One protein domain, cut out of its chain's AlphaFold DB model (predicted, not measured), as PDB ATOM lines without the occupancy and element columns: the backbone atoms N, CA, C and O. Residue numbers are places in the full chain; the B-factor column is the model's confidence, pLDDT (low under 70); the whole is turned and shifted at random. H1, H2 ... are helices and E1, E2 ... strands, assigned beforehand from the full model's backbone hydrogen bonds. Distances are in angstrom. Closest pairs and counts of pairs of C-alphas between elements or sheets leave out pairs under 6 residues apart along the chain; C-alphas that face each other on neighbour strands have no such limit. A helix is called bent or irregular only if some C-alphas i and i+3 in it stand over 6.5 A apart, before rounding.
ATOM      1  N   CYS A1092     -32.768   6.748 -34.696       81.62
ATOM      2  CA  CYS A1092     -34.018   6.914 -33.968       81.62
ATOM      3  C   CYS A1092     -34.782   5.585 -33.923       81.62
ATOM      4  O   CYS A1092     -35.226   5.088 -34.956       81.62
ATOM      5  N   ALA A1093     -35.043   5.074 -32.719       79.69
ATOM      6  CA  ALA A1093     -35.706   3.787 -32.481       79.69
ATOM      7  C   ALA A1093     -37.151   3.664 -33.027       79.69
ATOM      8  O   ALA A1093     -37.764   2.616 -32.877       79.69
ATOM      9  N   ILE A1094     -37.714   4.724 -33.624       81.69
ATOM     10  CA  ILE A1094     -39.079   4.761 -34.181       81.69
ATOM     11  C   ILE A1094     -39.074   4.961 -35.708       81.69
ATOM     12  O   ILE A1094     -39.920   4.397 -36.392       81.69
ATOM     13  N   CYS A1095     -38.156   5.770 -36.255       81.81
ATOM     14  CA  CYS A1095     -38.139   6.131 -37.683       81.81
ATOM     15  C   CYS A1095     -36.810   5.851 -38.400       81.81
ATOM     16  O   CYS A1095     -36.635   6.330 -39.516       81.81
ATOM     17  N   THR A1096     -35.874   5.166 -37.732       79.38
ATOM     18  CA  THR A1096     -34.517   4.756 -38.159       79.38
ATOM     19  C   THR A1096     -33.565   5.835 -38.695       79.38
ATOM     20  O   THR A1096     -32.366   5.580 -38.766       79.38
ATOM     21  N   GLU A1097     -34.034   7.056 -38.968       81.19
ATOM     22  CA  GLU A1097     -33.201   8.218 -39.309       81.19
ATOM     23  C   GLU A1097     -32.114   8.499 -38.247       81.19
ATOM     24  O   GLU A1097     -32.376   8.314 -37.049       81.19
ATOM     25  N   PRO A1098     -30.923   8.986 -38.655       77.88
ATOM     26  CA  PRO A1098     -29.861   9.383 -37.732       77.88
ATOM     27  C   PRO A1098     -30.308  10.466 -36.744       77.88
ATOM     28  O   PRO A1098     -31.021  11.397 -37.113       77.88
ATOM     29  N   ILE A1099     -29.848  10.363 -35.498       82.00
ATOM     30  CA  ILE A1099     -30.132  11.298 -34.409       82.00
ATOM     31  C   ILE A1099     -28.913  11.436 -33.492       82.00
ATOM     32  O   ILE A1099     -28.313  10.443 -33.076       82.00
ATOM     33  N   GLN A1100     -28.539  12.665 -33.134       80.88
ATOM     34  CA  GLN A1100     -27.462  12.867 -32.163       80.88
ATOM     35  C   GLN A1100     -27.996  12.738 -30.721       80.88
ATOM     36  O   GLN A1100     -29.057  13.290 -30.417       80.88
ATOM     37  N   PRO A1101     -27.268  12.101 -29.779       78.44
ATOM     38  CA  PRO A1101     -27.695  11.953 -28.375       78.44
ATOM     39  C   PRO A1101     -28.056  13.260 -27.636       78.44
ATOM     40  O   PRO A1101     -28.796  13.246 -26.647       78.44
ATOM     41  N   ARG A1102     -27.555  14.407 -28.116       77.94
ATOM     42  CA  ARG A1102     -27.894  15.754 -27.615       77.94
ATOM     43  C   ARG A1102     -29.245  16.284 -28.125       77.94
ATOM     44  O   ARG A1102     -29.956  16.935 -27.369       77.94
ATOM     45  N   GLU A1103     -29.622  15.936 -29.354       79.75
ATOM     46  CA  GLU A1103     -30.874  16.322 -30.039       79.75
ATOM     47  C   GLU A1103     -32.032  15.348 -29.746       79.75
ATOM     48  O   GLU A1103     -33.192  15.589 -30.089       79.75
ATOM     49  N   ALA A1104     -31.737  14.219 -29.100       85.94
ATOM     50  CA  ALA A1104     -32.738  13.244 -28.705       85.94
ATOM     51  C   ALA A1104     -33.639  13.762 -27.569       85.94
ATOM     52  O   ALA A1104     -33.172  14.240 -26.532       85.94
ATOM     53  N   ALA A1105     -34.952  13.613 -27.766       85.94
ATOM     54  CA  ALA A1105     -35.992  14.001 -26.812       85.94
ATOM     55  C   ALA A1105     -36.442  12.833 -25.919       85.94
ATOM     56  O   ALA A1105     -36.909  13.057 -24.801       85.94
ATOM     57  N   MET A1106     -36.259  11.594 -26.389       88.56
ATOM     58  CA  MET A1106     -36.386  10.373 -25.589       88.56
ATOM     59  C   MET A1106     -35.085   9.565 -25.599       88.56
ATOM     60  O   MET A1106     -34.376   9.549 -26.610       88.56
ATOM     61  N   ARG A1107     -34.828   8.833 -24.510       87.19
ATOM     62  CA  ARG A1107     -33.930   7.673 -24.488       87.19
ATOM     63  C   ARG A1107     -34.552   6.510 -23.712       87.19
ATOM     64  O   ARG A1107     -35.392   6.726 -22.844       87.19
ATOM     65  N   CYS A1108     -34.102   5.291 -23.966       84.69
ATOM     66  CA  CYS A1108     -34.295   4.137 -23.086       84.69
ATOM     67  C   CYS A1108     -32.928   3.642 -22.602       84.69
ATOM     68  O   CYS A1108     -31.969   3.776 -23.358       84.69
ATOM     69  N   ARG A1109     -32.823   3.064 -21.396       63.62
ATOM     70  CA  ARG A1109     -31.550   2.506 -20.887       63.62
ATOM     71  C   ARG A1109     -31.034   1.308 -21.698       63.62
ATOM     72  O   ARG A1109     -29.831   1.087 -21.700       63.62
ATOM     73  N   GLY A1110     -31.931   0.591 -22.383       58.91
ATOM     74  CA  GLY A1110     -31.607  -0.662 -23.065       58.91
ATOM     75  C   GLY A1110     -31.261  -1.786 -22.086       58.91
ATOM     76  O   GLY A1110     -31.079  -1.551 -20.890       58.91
ATOM     77  N   ASP A1111     -31.176  -3.005 -22.606       45.72
ATOM     78  CA  ASP A1111     -30.975  -4.199 -21.775       45.72
ATOM     79  C   ASP A1111     -29.477  -4.517 -21.572       45.72
ATOM     80  O   ASP A1111     -29.101  -5.060 -20.541       45.72
ATOM     81  N   HIS A1112     -28.610  -4.044 -22.482       46.28
ATOM     82  CA  HIS A1112     -27.140  -4.157 -22.414       46.28
ATOM     83  C   HIS A1112     -26.453  -2.783 -22.220       46.28
ATOM     84  O   HIS A1112     -25.413  -2.495 -22.806       46.28
ATOM     85  N   GLY A1113     -27.081  -1.858 -21.482       49.59
ATOM     86  CA  GLY A1113     -26.531  -0.524 -21.153       49.59
ATOM     87  C   GLY A1113     -26.465   0.511 -22.294       49.59
ATOM     88  O   GLY A1113     -26.277   1.699 -22.030       49.59
ATOM     89  N   GLY A1114     -26.646   0.095 -23.552       62.59
ATOM     90  CA  GLY A1114     -26.710   0.976 -24.719       62.59
ATOM     91  C   GLY A1114     -28.025   1.763 -24.818       62.59
ATOM     92  O   GLY A1114     -29.116   1.190 -24.881       62.59
ATOM     93  N   PHE A1115     -27.933   3.095 -24.893       76.44
ATOM     94  CA  PHE A1115     -29.108   3.968 -24.928       76.44
ATOM     95  C   PHE A1115     -29.802   4.011 -26.303       76.44
ATOM     96  O   PHE A1115     -29.227   4.460 -27.293       76.44
ATOM     97  N   HIS A1116     -31.089   3.656 -26.349       81.56
ATOM     98  CA  HIS A1116     -31.929   3.791 -27.550       81.56
ATOM     99  C   HIS A1116     -32.591   5.175 -27.610       81.56
ATOM    100  O   HIS A1116     -33.415   5.486 -26.750       81.56
ATOM    101  N   TYR A1117     -32.284   5.989 -28.625       87.00
ATOM    102  CA  TYR A1117     -32.714   7.396 -28.727       87.00
ATOM    103  C   TYR A1117     -33.925   7.634 -29.651       87.00
ATOM    104  O   TYR A1117     -34.278   6.799 -30.488       87.00
ATOM    105  N   GLY A1118     -34.555   8.815 -29.557       87.00
ATOM    106  CA  GLY A1118     -35.543   9.236 -30.556       87.00
ATOM    107  C   GLY A1118     -35.963  10.708 -30.571       87.00
ATOM    108  O   GLY A1118     -35.849  11.437 -29.583       87.00
ATOM    109  N   HIS A1119     -36.463  11.124 -31.741       87.56
ATOM    110  CA  HIS A1119     -36.913  12.482 -32.051       87.56
ATOM    111  C   HIS A1119     -38.223  12.843 -31.335       87.56
ATOM    112  O   HIS A1119     -39.134  12.016 -31.262       87.56
ATOM    113  N   ALA A1120     -38.389  14.112 -30.941       83.62
ATOM    114  CA  ALA A1120     -39.641  14.623 -30.361       83.62
ATOM    115  C   ALA A1120     -40.868  14.380 -31.267       83.62
ATOM    116  O   ALA A1120     -41.925  13.969 -30.789       83.62
ATOM    117  N   ARG A1121     -40.707  14.551 -32.590       81.38
ATOM    118  CA  ARG A1121     -41.762  14.301 -33.589       81.38
ATOM    119  C   ARG A1121     -42.238  12.838 -33.608       81.38
ATOM    120  O   ARG A1121     -43.423  12.572 -33.762       81.38
ATOM    121  N   CYS A1122     -41.316  11.893 -33.418       84.12
ATOM    122  CA  CYS A1122     -41.598  10.457 -33.457       84.12
ATOM    123  C   CYS A1122     -42.159   9.962 -32.121       84.12
ATOM    124  O   CYS A1122     -43.076   9.147 -32.102       84.12
ATOM    125  N   LEU A1123     -41.653  10.509 -31.012       85.81
ATOM    126  CA  LEU A1123     -42.171  10.282 -29.666       85.81
ATOM    127  C   LEU A1123     -43.671  10.615 -29.568       85.81
ATOM    128  O   LEU A1123     -44.424   9.816 -29.019       85.81
ATOM    129  N   GLY A1124     -44.113  11.747 -30.133       78.81
ATOM    130  CA  GLY A1124     -45.536  12.115 -30.174       78.81
ATOM    131  C   GLY A1124     -46.391  11.059 -30.881       78.81
ATOM    132  O   GLY A1124     -47.323  10.520 -30.289       78.81
ATOM    133  N   GLN A1125     -46.001  10.685 -32.103       80.06
ATOM    134  CA  GLN A1125     -46.694   9.667 -32.904       80.06
ATOM    135  C   GLN A1125     -46.740   8.295 -32.211       80.06
ATOM    136  O   GLN A1125     -47.777   7.633 -32.230       80.06
ATOM    137  N   TRP A1126     -45.644   7.874 -31.572       85.56
ATOM    138  CA  TRP A1126     -45.567   6.600 -30.852       85.56
ATOM    139  C   TRP A1126     -46.459   6.581 -29.605       85.56
ATOM    140  O   TRP A1126     -47.216   5.633 -29.410       85.56
ATOM    141  N   VAL A1127     -46.462   7.654 -28.806       80.88
ATOM    142  CA  VAL A1127     -47.366   7.787 -27.649       80.88
ATOM    143  C   VAL A1127     -48.833   7.799 -28.090       80.88
ATOM    144  O   VAL A1127     -49.658   7.136 -27.462       80.88
ATOM    145  N   SER A1128     -49.157   8.487 -29.189       77.06
ATOM    146  CA  SER A1128     -50.497   8.467 -29.788       77.06
ATOM    147  C   SER A1128     -50.895   7.057 -30.263       77.06
ATOM    148  O   SER A1128     -52.002   6.615 -29.961       77.06
ATOM    149  N   HIS A1129     -49.990   6.298 -30.893       79.12
ATOM    150  CA  HIS A1129     -50.239   4.911 -31.314       79.12
ATOM    151  C   HIS A1129     -50.438   3.939 -30.136       79.12
ATOM    152  O   HIS A1129     -51.380   3.146 -30.141       79.12
ATOM    153  N   CYS A1130     -49.596   4.015 -29.099       78.75
ATOM    154  CA  CYS A1130     -49.775   3.224 -27.877       78.75
ATOM    155  C   CYS A1130     -51.118   3.545 -27.201       78.75
ATOM    156  O   CYS A1130     -51.833   2.634 -26.785       78.75
ATOM    157  N   ARG A1131     -51.508   4.826 -27.163       73.31
ATOM    158  CA  ARG A1131     -52.793   5.281 -26.613       73.31
ATOM    159  C   ARG A1131     -54.004   4.785 -27.413       73.31
ATOM    160  O   ARG A1131     -55.012   4.454 -26.800       73.31
ATOM    161  N   GLU A1132     -53.920   4.693 -28.740       72.88
ATOM    162  CA  GLU A1132     -54.972   4.082 -29.580       72.88
ATOM    163  C   GLU A1132     -55.162   2.573 -29.307       72.88
ATOM    164  O   GLU A1132     -56.192   2.012 -29.674       72.88
ATOM    165  N   ARG A1133     -54.194   1.923 -28.644       71.88
ATOM    166  CA  ARG A1133     -54.195   0.490 -28.297       71.88
ATOM    167  C   ARG A1133     -54.307   0.206 -26.789       71.88
ATOM    168  O   ARG A1133     -54.147  -0.941 -26.390       71.88
ATOM    169  N   ASP A1134     -54.551   1.236 -25.974       70.31
ATOM    170  CA  ASP A1134     -54.541   1.202 -24.497       70.31
ATOM    171  C   ASP A1134     -53.256   0.592 -23.884       70.31
ATOM    172  O   ASP A1134     -53.267  -0.111 -22.875       70.31
ATOM    173  N   GLN A1135     -52.111   0.859 -24.522       75.69
ATOM    174  CA  GLN A1135     -50.786   0.389 -24.109       75.69
ATOM    175  C   GLN A1135     -49.960   1.513 -23.471       75.69
ATOM    176  O   GLN A1135     -50.032   2.679 -23.864       75.69
ATOM    177  N   THR A1136     -49.114   1.161 -22.500       77.94
ATOM    178  CA  THR A1136     -48.146   2.090 -21.903       77.94
ATOM    179  C   THR A1136     -46.974   2.354 -22.862       77.94
ATOM    180  O   THR A1136     -46.353   1.401 -23.341       77.94
ATOM    181  N   PRO A1137     -46.614   3.625 -23.144       81.62
ATOM    182  CA  PRO A1137     -45.494   3.937 -24.031       81.62
ATOM    183  C   PRO A1137     -44.144   3.464 -23.470       81.62
ATOM    184  O   PRO A1137     -43.612   4.010 -22.503       81.62
ATOM    185  N   SER A1138     -43.582   2.447 -24.114       85.38
ATOM    186  CA  SER A1138     -42.266   1.860 -23.837       85.38
ATOM    187  C   SER A1138     -41.338   2.025 -25.043       85.38
ATOM    188  O   SER A1138     -41.760   2.524 -26.089       85.38
ATOM    189  N   CYS A1139     -40.063   1.642 -24.930       83.00
ATOM    190  CA  CYS A1139     -39.190   1.617 -26.103       83.00
ATOM    191  C   CYS A1139     -39.657   0.541 -27.106       83.00
ATOM    192  O   CYS A1139     -39.787  -0.614 -26.704       83.00
ATOM    193  N   PRO A1140     -39.857   0.852 -28.402       76.81
ATOM    194  CA  PRO A1140     -40.291  -0.144 -29.389       76.81
ATOM    195  C   PRO A1140     -39.286  -1.292 -29.595       76.81
ATOM    196  O   PRO A1140     -39.700  -2.386 -29.961       76.81
ATOM    197  N   MET A1141     -37.991  -1.058 -29.338       75.75
ATOM    198  CA  MET A1141     -36.925  -2.053 -29.526       75.75
ATOM    199  C   MET A1141     -36.805  -3.031 -28.349       75.75
ATOM    200  O   MET A1141     -36.802  -4.238 -28.548       75.75
ATOM    201  N   CYS A1142     -36.711  -2.504 -27.124       77.19
ATOM    202  CA  CYS A1142     -36.360  -3.257 -25.908       77.19
ATOM    203  C   CYS A1142     -37.475  -3.304 -24.845       77.19
ATOM    204  O   CYS A1142     -37.329  -3.939 -23.809       77.19
ATOM    205  N   ARG A1143     -38.613  -2.627 -25.063       80.44
ATOM    206  CA  ARG A1143     -39.773  -2.531 -24.146       80.44
ATOM    207  C   ARG A1143     -39.505  -1.982 -22.735       80.44
ATOM    208  O   ARG A1143     -40.464  -1.735 -22.004       80.44
ATOM    209  N   CYS A1144     -38.262  -1.704 -22.349       78.25
ATOM    210  CA  CYS A1144     -37.952  -1.016 -21.099       78.25
ATOM    211  C   CYS A1144     -38.403   0.476 -21.115       78.25
ATOM    212  O   CYS A1144     -38.766   1.019 -22.172       78.25
ATOM    213  N   PRO A1145     -38.492   1.138 -19.937       80.06
ATOM    214  CA  PRO A1145     -39.137   2.449 -19.804       80.06
ATOM    215  C   PRO A1145     -38.422   3.596 -20.532       80.06
ATOM    216  O   PRO A1145     -37.201   3.739 -20.475       80.06
ATOM    217  N   LEU A1146     -39.214   4.479 -21.146       83.62
ATOM    218  CA  LEU A1146     -38.725   5.705 -21.774       83.62
ATOM    219  C   LEU A1146     -38.424   6.800 -20.737       83.62
ATOM    220  O   LEU A1146     -39.289   7.175 -19.940       83.62
ATOM    221  N   GLN A1147     -37.220   7.363 -20.824       86.94
ATOM    222  CA  GLN A1147     -36.805   8.606 -20.176       86.94
ATOM    223  C   GLN A1147     -36.897   9.767 -21.176       86.94
ATOM    224  O   GLN A1147     -36.521   9.605 -22.339       86.94
ATOM    225  N   LEU A1148     -37.342  10.949 -20.743       88.81
ATOM    226  CA  LEU A1148     -37.506  12.125 -21.608       88.81
ATOM    227  C   LEU A1148     -36.629  13.299 -21.172       88.81
ATOM    228  O   LEU A1148     -36.467  13.548 -19.979       88.81
ATOM    229  N   ARG A1149     -36.126  14.060 -22.150       88.25
ATOM    230  CA  ARG A1149     -35.441  15.345 -21.944       88.25
ATOM    231  C   ARG A1149     -36.425  16.478 -22.242       88.25
ATOM    232  O   ARG A1149     -36.673  16.793 -23.408       88.25
ATOM    233  N   ARG A1150     -36.977  17.097 -21.190       84.69
ATOM    234  CA  ARG A1150     -38.007  18.156 -21.278       84.69
ATOM    235  C   ARG A1150     -37.641  19.248 -22.287       84.69
ATOM    236  O   ARG A1150     -38.433  19.545 -23.178       84.69
ATOM    237  N   ARG A1151     -36.423  19.784 -22.178       83.06
ATOM    238  CA  ARG A1151     -35.932  20.895 -22.998       83.06
ATOM    239  C   ARG A1151     -36.030  20.633 -24.506       83.06
ATOM    240  O   ARG A1151     -36.500  21.500 -25.228       83.06
ATOM    241  N   GLN A1152     -35.683  19.434 -24.980       87.38
ATOM    242  CA  GLN A1152     -35.779  19.090 -26.410       87.38
ATOM    243  C   GLN A1152     -37.231  18.972 -26.902       87.38
ATOM    244  O   GLN A1152     -37.516  19.228 -28.072       87.38
ATOM    245  N   ILE A1153     -38.178  18.638 -26.018       86.31
ATOM    246  CA  ILE A1153     -39.612  18.651 -26.342       86.31
ATOM    247  C   ILE A1153     -40.118  20.100 -26.422       86.31
ATOM    248  O   ILE A1153     -40.848  20.443 -27.351       86.31
ATOM    249  N   GLU A1154     -39.705  20.968 -25.495       85.62
ATOM    250  CA  GLU A1154     -40.082  22.388 -25.485       85.62
ATOM    251  C   GLU A1154     -39.444  23.189 -26.633       85.62
ATOM    252  O   GLU A1154     -40.127  24.023 -27.226       85.62
ATOM    253  N   GLU A1155     -38.190  22.908 -27.000       84.88
ATOM    254  CA  GLU A1155     -37.520  23.482 -28.177       84.88
ATOM    255  C   GLU A1155     -38.201  23.013 -29.479       84.88
ATOM    256  O   GLU A1155     -38.538  23.845 -30.323       84.88
ATOM    257  N   PHE A1156     -38.539  21.721 -29.621       83.94
ATOM    258  CA  PHE A1156     -39.310  21.232 -30.778       83.94
ATOM    259  C   PHE A1156     -40.706  21.867 -30.889       83.94
ATOM    260  O   PHE A1156     -41.183  22.115 -32.001       83.94
ATOM    261  N   LEU A1157     -41.365  22.142 -29.758       82.00
ATOM    262  CA  LEU A1157     -42.667  22.817 -29.694       82.00
ATOM    263  C   LEU A1157     -42.604  24.316 -30.044       82.00
ATOM    264  O   LEU A1157     -43.641  24.874 -30.405       82.00
ATOM    265  N   GLN A1158     -41.426  24.943 -29.940       81.50
ATOM    266  CA  GLN A1158     -41.172  26.362 -30.238       81.50
ATOM    267  C   GLN A1158     -40.510  26.601 -31.607       81.50
ATOM    268  O   GLN A1158     -40.533  27.727 -32.105       81.50
ATOM    269  N   ASP A1159     -39.937  25.565 -32.227       80.00
ATOM    270  CA  ASP A1159     -39.412  25.612 -33.594       80.00
ATOM    271  C   ASP A1159     -40.469  26.139 -34.592       80.00
ATOM    272  O   ASP A1159     -41.642  25.768 -34.553       80.00
ATOM    273  N   ASN A1160     -40.036  26.999 -35.518       72.69
ATOM    274  CA  ASN A1160     -40.883  27.630 -36.536       72.69
ATOM    275  C   ASN A1160     -40.756  26.984 -37.930       72.69
ATOM    276  O   ASN A1160     -41.404  27.435 -38.873       72.69
ATOM    277  N   ASN A1161     -39.959  25.921 -38.094       75.12
ATOM    278  CA  ASN A1161     -39.769  25.243 -39.377       75.12
ATOM    279  C   ASN A1161     -41.106  24.698 -39.928       75.12
ATOM    280  O   ASN A1161     -41.708  23.822 -39.295       75.12
ATOM    281  N   PRO A1162     -41.573  25.139 -41.115       65.75
ATOM    282  CA  PRO A1162     -42.870  24.732 -41.650       65.75
ATOM    283  C   PRO A1162     -42.959  23.227 -41.941       65.75
ATOM    284  O   PRO A1162     -44.044  22.662 -41.834       65.75
ATOM    285  N   ARG A1163     -41.836  22.537 -42.205       59.75
ATOM    286  CA  ARG A1163     -41.817  21.069 -42.393       59.75
ATOM    287  C   ARG A1163     -42.200  20.290 -41.131       59.75
ATOM    288  O   ARG A1163     -42.593  19.134 -41.227       59.75
ATOM    289  N   HIS A1164     -42.097  20.907 -39.956       65.44
ATOM    290  CA  HIS A1164     -42.500  20.304 -38.687       65.44
ATOM    291  C   HIS A1164     -43.900  20.745 -38.228       65.44
ATOM    292  O   HIS A1164     -44.410  20.186 -37.258       65.44
ATOM    293  N   ALA A1165     -44.542  21.705 -38.905       68.12
ATOM    294  CA  ALA A1165     -45.797  22.307 -38.453       68.12
ATOM    295  C   ALA A1165     -46.965  21.306 -38.385       68.12
ATOM    296  O   ALA A1165     -47.663  21.269 -37.375       68.12
ATOM    297  N   GLU A1166     -47.151  20.450 -39.397       64.81
ATOM    298  CA  GLU A1166     -48.216  19.431 -39.383       64.81
ATOM    299  C   GLU A1166     -48.040  18.430 -38.230       64.81
ATOM    300  O   GLU A1166     -48.981  18.165 -37.480       64.81
ATOM    301  N   CYS A1167     -46.817  17.922 -38.041       60.34
ATOM    302  CA  CYS A1167     -46.520  16.965 -36.976       60.34
ATOM    303  C   CYS A1167     -46.612  17.602 -35.582       60.34
ATOM    304  O   CYS A1167     -47.140  16.979 -34.662       60.34
ATOM    305  N   ARG A1168     -46.157  18.857 -35.424       67.25
ATOM    306  CA  ARG A1168     -46.386  19.636 -34.199       67.25
ATOM    307  C   ARG A1168     -47.872  19.757 -33.911       67.25
ATOM    308  O   ARG A1168     -48.271  19.476 -32.793       67.25
ATOM    309  N   ASN A1169     -48.676  20.179 -34.885       69.25
ATOM    310  CA  ASN A1169     -50.089  20.487 -34.667       69.25
ATOM    311  C   ASN A1169     -50.920  19.242 -34.323       69.25
ATOM    312  O   ASN A1169     -51.860  19.357 -33.539       69.25
ATOM    313  N   ARG A1170     -50.561  18.062 -34.850       65.62
ATOM    314  CA  ARG A1170     -51.249  16.796 -34.541       65.62
ATOM    315  C   ARG A1170     -51.046  16.345 -33.091       65.62
ATOM    316  O   ARG A1170     -52.021  16.014 -32.426       65.62
ATOM    317  N   ASP A1171     -49.807  16.361 -32.601       71.19
ATOM    318  CA  ASP A1171     -49.442  15.794 -31.290       71.19
ATOM    319  C   ASP A1171     -49.104  16.874 -30.227       71.19
ATOM    320  O   ASP A1171     -48.618  16.562 -29.135       71.19
ATOM    321  N   GLN A1172     -49.383  18.158 -30.508       77.44
ATOM    322  CA  GLN A1172     -48.929  19.315 -29.710       77.44
ATOM    323  C   GLN A1172     -49.325  19.242 -28.234       77.44
ATOM    324  O   GLN A1172     -48.536  19.588 -27.355       77.44
ATOM    325  N   GLN A1173     -50.565  18.828 -27.962       76.44
ATOM    326  CA  GLN A1173     -51.089  18.727 -26.602       76.44
ATOM    327  C   GLN A1173     -50.384  17.613 -25.823       76.44
ATOM    328  O   GLN A1173     -49.953  17.843 -24.697       76.44
ATOM    329  N   VAL A1174     -50.208  16.444 -26.443       76.81
ATOM    330  CA  VAL A1174     -49.542  15.281 -25.837       76.81
ATOM    331  C   VAL A1174     -48.099  15.636 -25.470       76.81
ATOM    332  O   VAL A1174     -47.686  15.434 -24.330       76.81
ATOM    333  N   LEU A1175     -47.362  16.270 -26.386       80.94
ATOM    334  CA  LEU A1175     -45.985  16.708 -26.143       80.94
ATOM    335  C   LEU A1175     -45.880  17.792 -25.052       80.94
ATOM    336  O   LEU A1175     -44.979  17.720 -24.215       80.94
ATOM    337  N   ARG A1176     -46.814  18.758 -24.993       80.88
ATOM    338  CA  ARG A1176     -46.880  19.748 -23.895       80.88
ATOM    339  C   ARG A1176     -47.168  19.096 -22.543       80.88
ATOM    340  O   ARG A1176     -46.496  19.409 -21.564       80.88
ATOM    341  N   GLU A1177     -48.149  18.196 -22.483       76.38
ATOM    342  CA  GLU A1177     -48.500  17.477 -21.254       76.38
ATOM    343  C   GLU A1177     -47.338  16.593 -20.781       76.38
ATOM    344  O   GLU A1177     -47.071  16.532 -19.586       76.38
ATOM    345  N   MET A1178     -46.585  15.971 -21.692       78.62
ATOM    346  CA  MET A1178     -45.379  15.210 -21.351       78.62
ATOM    347  C   MET A1178     -44.260  16.108 -20.806       78.62
ATOM    348  O   MET A1178     -43.695  15.789 -19.760       78.62
ATOM    349  N   ALA A1179     -43.983  17.253 -21.442       80.94
ATOM    350  CA  ALA A1179     -42.994  18.221 -20.956       80.94
ATOM    351  C   ALA A1179     -43.320  18.732 -19.537       80.94
ATOM    352  O   ALA A1179     -42.434  18.777 -18.688       80.94
ATOM    353  N   GLN A1180     -44.596  19.009 -19.242       77.19
ATOM    354  CA  GLN A1180     -45.076  19.420 -17.909       77.19
ATOM    355  C   GLN A1180     -45.064  18.307 -16.839       77.19
ATOM    356  O   GLN A1180     -45.356  18.575 -15.671       77.19
ATOM    357  N   ARG A1181     -44.809  17.046 -17.216       73.31
ATOM    358  CA  ARG A1181     -44.815  15.881 -16.303       73.31
ATOM    359  C   ARG A1181     -43.418  15.339 -15.996       73.31
ATOM    360  O   ARG A1181     -43.281  14.573 -15.041       73.31
ATOM    361  N   VAL A1182     -42.409  15.754 -16.762       76.25
ATOM    362  CA  VAL A1182     -40.993  15.696 -16.365       76.25
ATOM    363  C   VAL A1182     -40.782  16.652 -15.176       76.25
ATOM    364  O   VAL A1182     -41.518  17.628 -15.029       76.25
ATOM    365  N   ARG A1183     -39.850  16.350 -14.263       64.81
ATOM    366  CA  ARG A1183     -39.647  17.127 -13.027       64.81
ATOM    367  C   ARG A1183     -38.635  18.249 -13.265       64.81
ATOM    368  O   ARG A1183     -37.613  18.024 -13.898       64.81
ATOM    369  N   ASP A1184     -38.850  19.423 -12.682       57.31
ATOM    370  CA  ASP A1184     -37.793  20.439 -12.621       57.31
ATOM    371  C   ASP A1184     -36.845  20.135 -11.453       57.31
ATOM    372  O   ASP A1184     -37.035  20.608 -10.334       57.31
ATOM    373  N   ASP A1185     -35.825  19.317 -11.722       53.25
ATOM    374  CA  ASP A1185     -34.664  19.109 -10.842       53.25
ATOM    375  C   ASP A1185     -33.475  20.034 -11.183       53.25
ATOM    376  O   ASP A1185     -32.451  20.018 -10.500       53.25
ATOM    377  N   GLY A1186     -33.634  20.886 -12.202       51.69
ATOM    378  CA  GLY A1186     -32.627  21.847 -12.651       51.69
ATOM    379  C   GLY A1186     -31.560  21.266 -13.583       51.69
ATOM    380  O   GLY A1186     -30.568  21.948 -13.841       51.69
ATOM    381  N   THR A1187     -31.737  20.038 -14.083       57.50
ATOM    382  CA  THR A1187     -30.810  19.394 -15.026       57.50
ATOM    383  C   THR A1187     -31.383  19.318 -16.446       57.50
ATOM    384  O   THR A1187     -32.577  19.109 -16.638       57.50
ATOM    385  N   ASP A1188     -30.517  19.442 -17.458       58.75
ATOM    386  CA  ASP A1188     -30.862  19.274 -18.886       58.75
ATOM    387  C   ASP A1188     -30.866  17.789 -19.332       58.75
ATOM    388  O   ASP A1188     -30.741  17.453 -20.516       58.75
ATOM    389  N   ASP A1189     -30.978  16.868 -18.373       68.88
ATOM    390  CA  ASP A1189     -30.816  15.431 -18.578       68.88
ATOM    391  C   ASP A1189     -32.145  14.684 -18.789       68.88
ATOM    392  O   ASP A1189     -33.241  15.227 -18.637       68.88
ATOM    393  N   PHE A1190     -32.057  13.414 -19.193       78.50
ATOM    394  CA  PHE A1190     -33.246  12.577 -19.384       78.50
ATOM    395  C   PHE A1190     -33.759  12.001 -18.058       78.50
ATOM    396  O   PHE A1190     -33.016  11.323 -17.344       78.50
ATOM    397  N   GLN A1191     -35.057  12.164 -17.795       78.12
ATOM    398  CA  GLN A1191     -35.721  11.702 -16.572       78.12
ATOM    399  C   GLN A1191     -36.864  10.716 -16.847       78.12
ATOM    400  O   GLN A1191     -37.506  10.760 -17.897       78.12
ATOM    401  N   ASP A1192     -37.169   9.862 -15.868       75.81
ATOM    402  CA  ASP A1192     -38.259   8.880 -15.945       75.81
ATOM    403  C   ASP A1192     -39.652   9.530 -15.839       75.81
ATOM    404  O   ASP A1192     -39.914  10.331 -14.932       75.81
ATOM    405  N   VAL A1193     -40.571   9.128 -16.723       68.88
ATOM    406  CA  VAL A1193     -41.929   9.690 -16.825       68.88
ATOM    407  C   VAL A1193     -42.982   8.812 -16.152       68.88
ATOM    408  O   VAL A1193     -43.079   7.608 -16.387       68.88
ATOM    409  N   ASP A1194     -43.848   9.446 -15.360       68.19
ATOM    410  CA  ASP A1194     -45.052   8.825 -14.802       68.19
ATOM    411  C   ASP A1194     -46.165   8.768 -15.863       68.19
ATOM    412  O   ASP A1194     -47.051   9.629 -15.936       68.19
TER     413      ASP A1194
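AT A GLANCE: This is residues 1092 to 1194 of the 1230 residues of the protein "Mettl2a protein" of Symbiodinium sp. CCMP2592 (UniProt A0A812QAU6). A small sheet of three short strands, E2, E1 and E3, sits beside a cluster of three crossed helices, in which H1, H2 and H3 each touch the other two. H1 grazes the sheet with its first residues, H2 and H3 form a helical hairpin with a kink in H3, and long stretches without named elements, residues 1092 to 1105, 1133 to 1145 and 1180 to 1194, make up much of the rest. The printed part has 103 residues, with three named helices and three named strands in the order E1, E2, H1, E3, H2, H3; under half of the residues are in named elements, and the class is mostly helix. The sheet is antiparallel, in the order E2, E1, E3. The whole is compact, with a radius of gyration of the C-alphas of 12.8 A and spans of 38 by 34 by 27 A.

HOW THE PARTS SIT: E1, residues 1106 to 1108, is the inner strand of the sheet. E2, residues 1116 to 1118, is an edge strand and forms an antiparallel hairpin with E1; N 1108 and O 1116 are 2.9 A apart, within hydrogen-bond range. E3, residues 1146 to 1148, is the other edge strand, antiparallel to E1, with N 1147 and O 1107 at 2.8 A, within hydrogen-bond range. Residues 1147 to 1148 of E3 also pair, antiparallel, with residues 1191 to 1192. H1, residues 1120 to 1132, only grazes the sheet, with residues 1120 to 1123. E2, H1 and E3 form a split strand-helix-strand unit, two strands that run the same way with E1 between them, and its crossover is right-handed. H2, residues 1150 to 1158, is not on the sheet; residues 1120 to 1121 of H1 alone touch it, about perpendicular at 81 degrees, the closest C-alphas being those of Ala 1120 and Ile 1153, 5.7 A apart. H3, residues 1162 to 1179, is not on the sheet either and is irregular: C-alphas 1170 and 1173 are 8.2 A apart, its line is a rough one, and it has a kink of 77 degrees near residue 1171. H3 touches H1 at a steep tilt of 63 degrees, the same way, with the closest C-alphas, Gly 1124 and Asp 1171, 5.5 A apart. H2 and H3 touch as a helical hairpin, opposite ways at a steep tilt of 39 degrees, with the closest C-alphas, Arg 1150 and Ala 1179, 5.0 A apart. Every O i to N i+4 pair is within hydrogen-bond range in H2, against 8 of 9 in H1 and 10 of 14 in H3.

IN THESE COORDINATES: E1 is 7.0 A long and begins at C-alpha 1106 (-36.386, 10.373, -25.589); E2 is 7.2 A and E3 6.5 A. H1 is 18.6 A long, H2 12.6 A and H3 21.7 A, ending at C-alpha 1179 (-42.994, 18.221, -20.956).

THE WHOLE: The two C-alphas farthest apart are those of His 1112 and Pro 1162, 38.1 A. The printed part has no cut, and the link from H1 to E3 is long. The mean pLDDT of the printed part is 76.0; residues 1109 to 1114, 1162 to 1170, 1183 to 1189 and 1193 to 1194 are under 70.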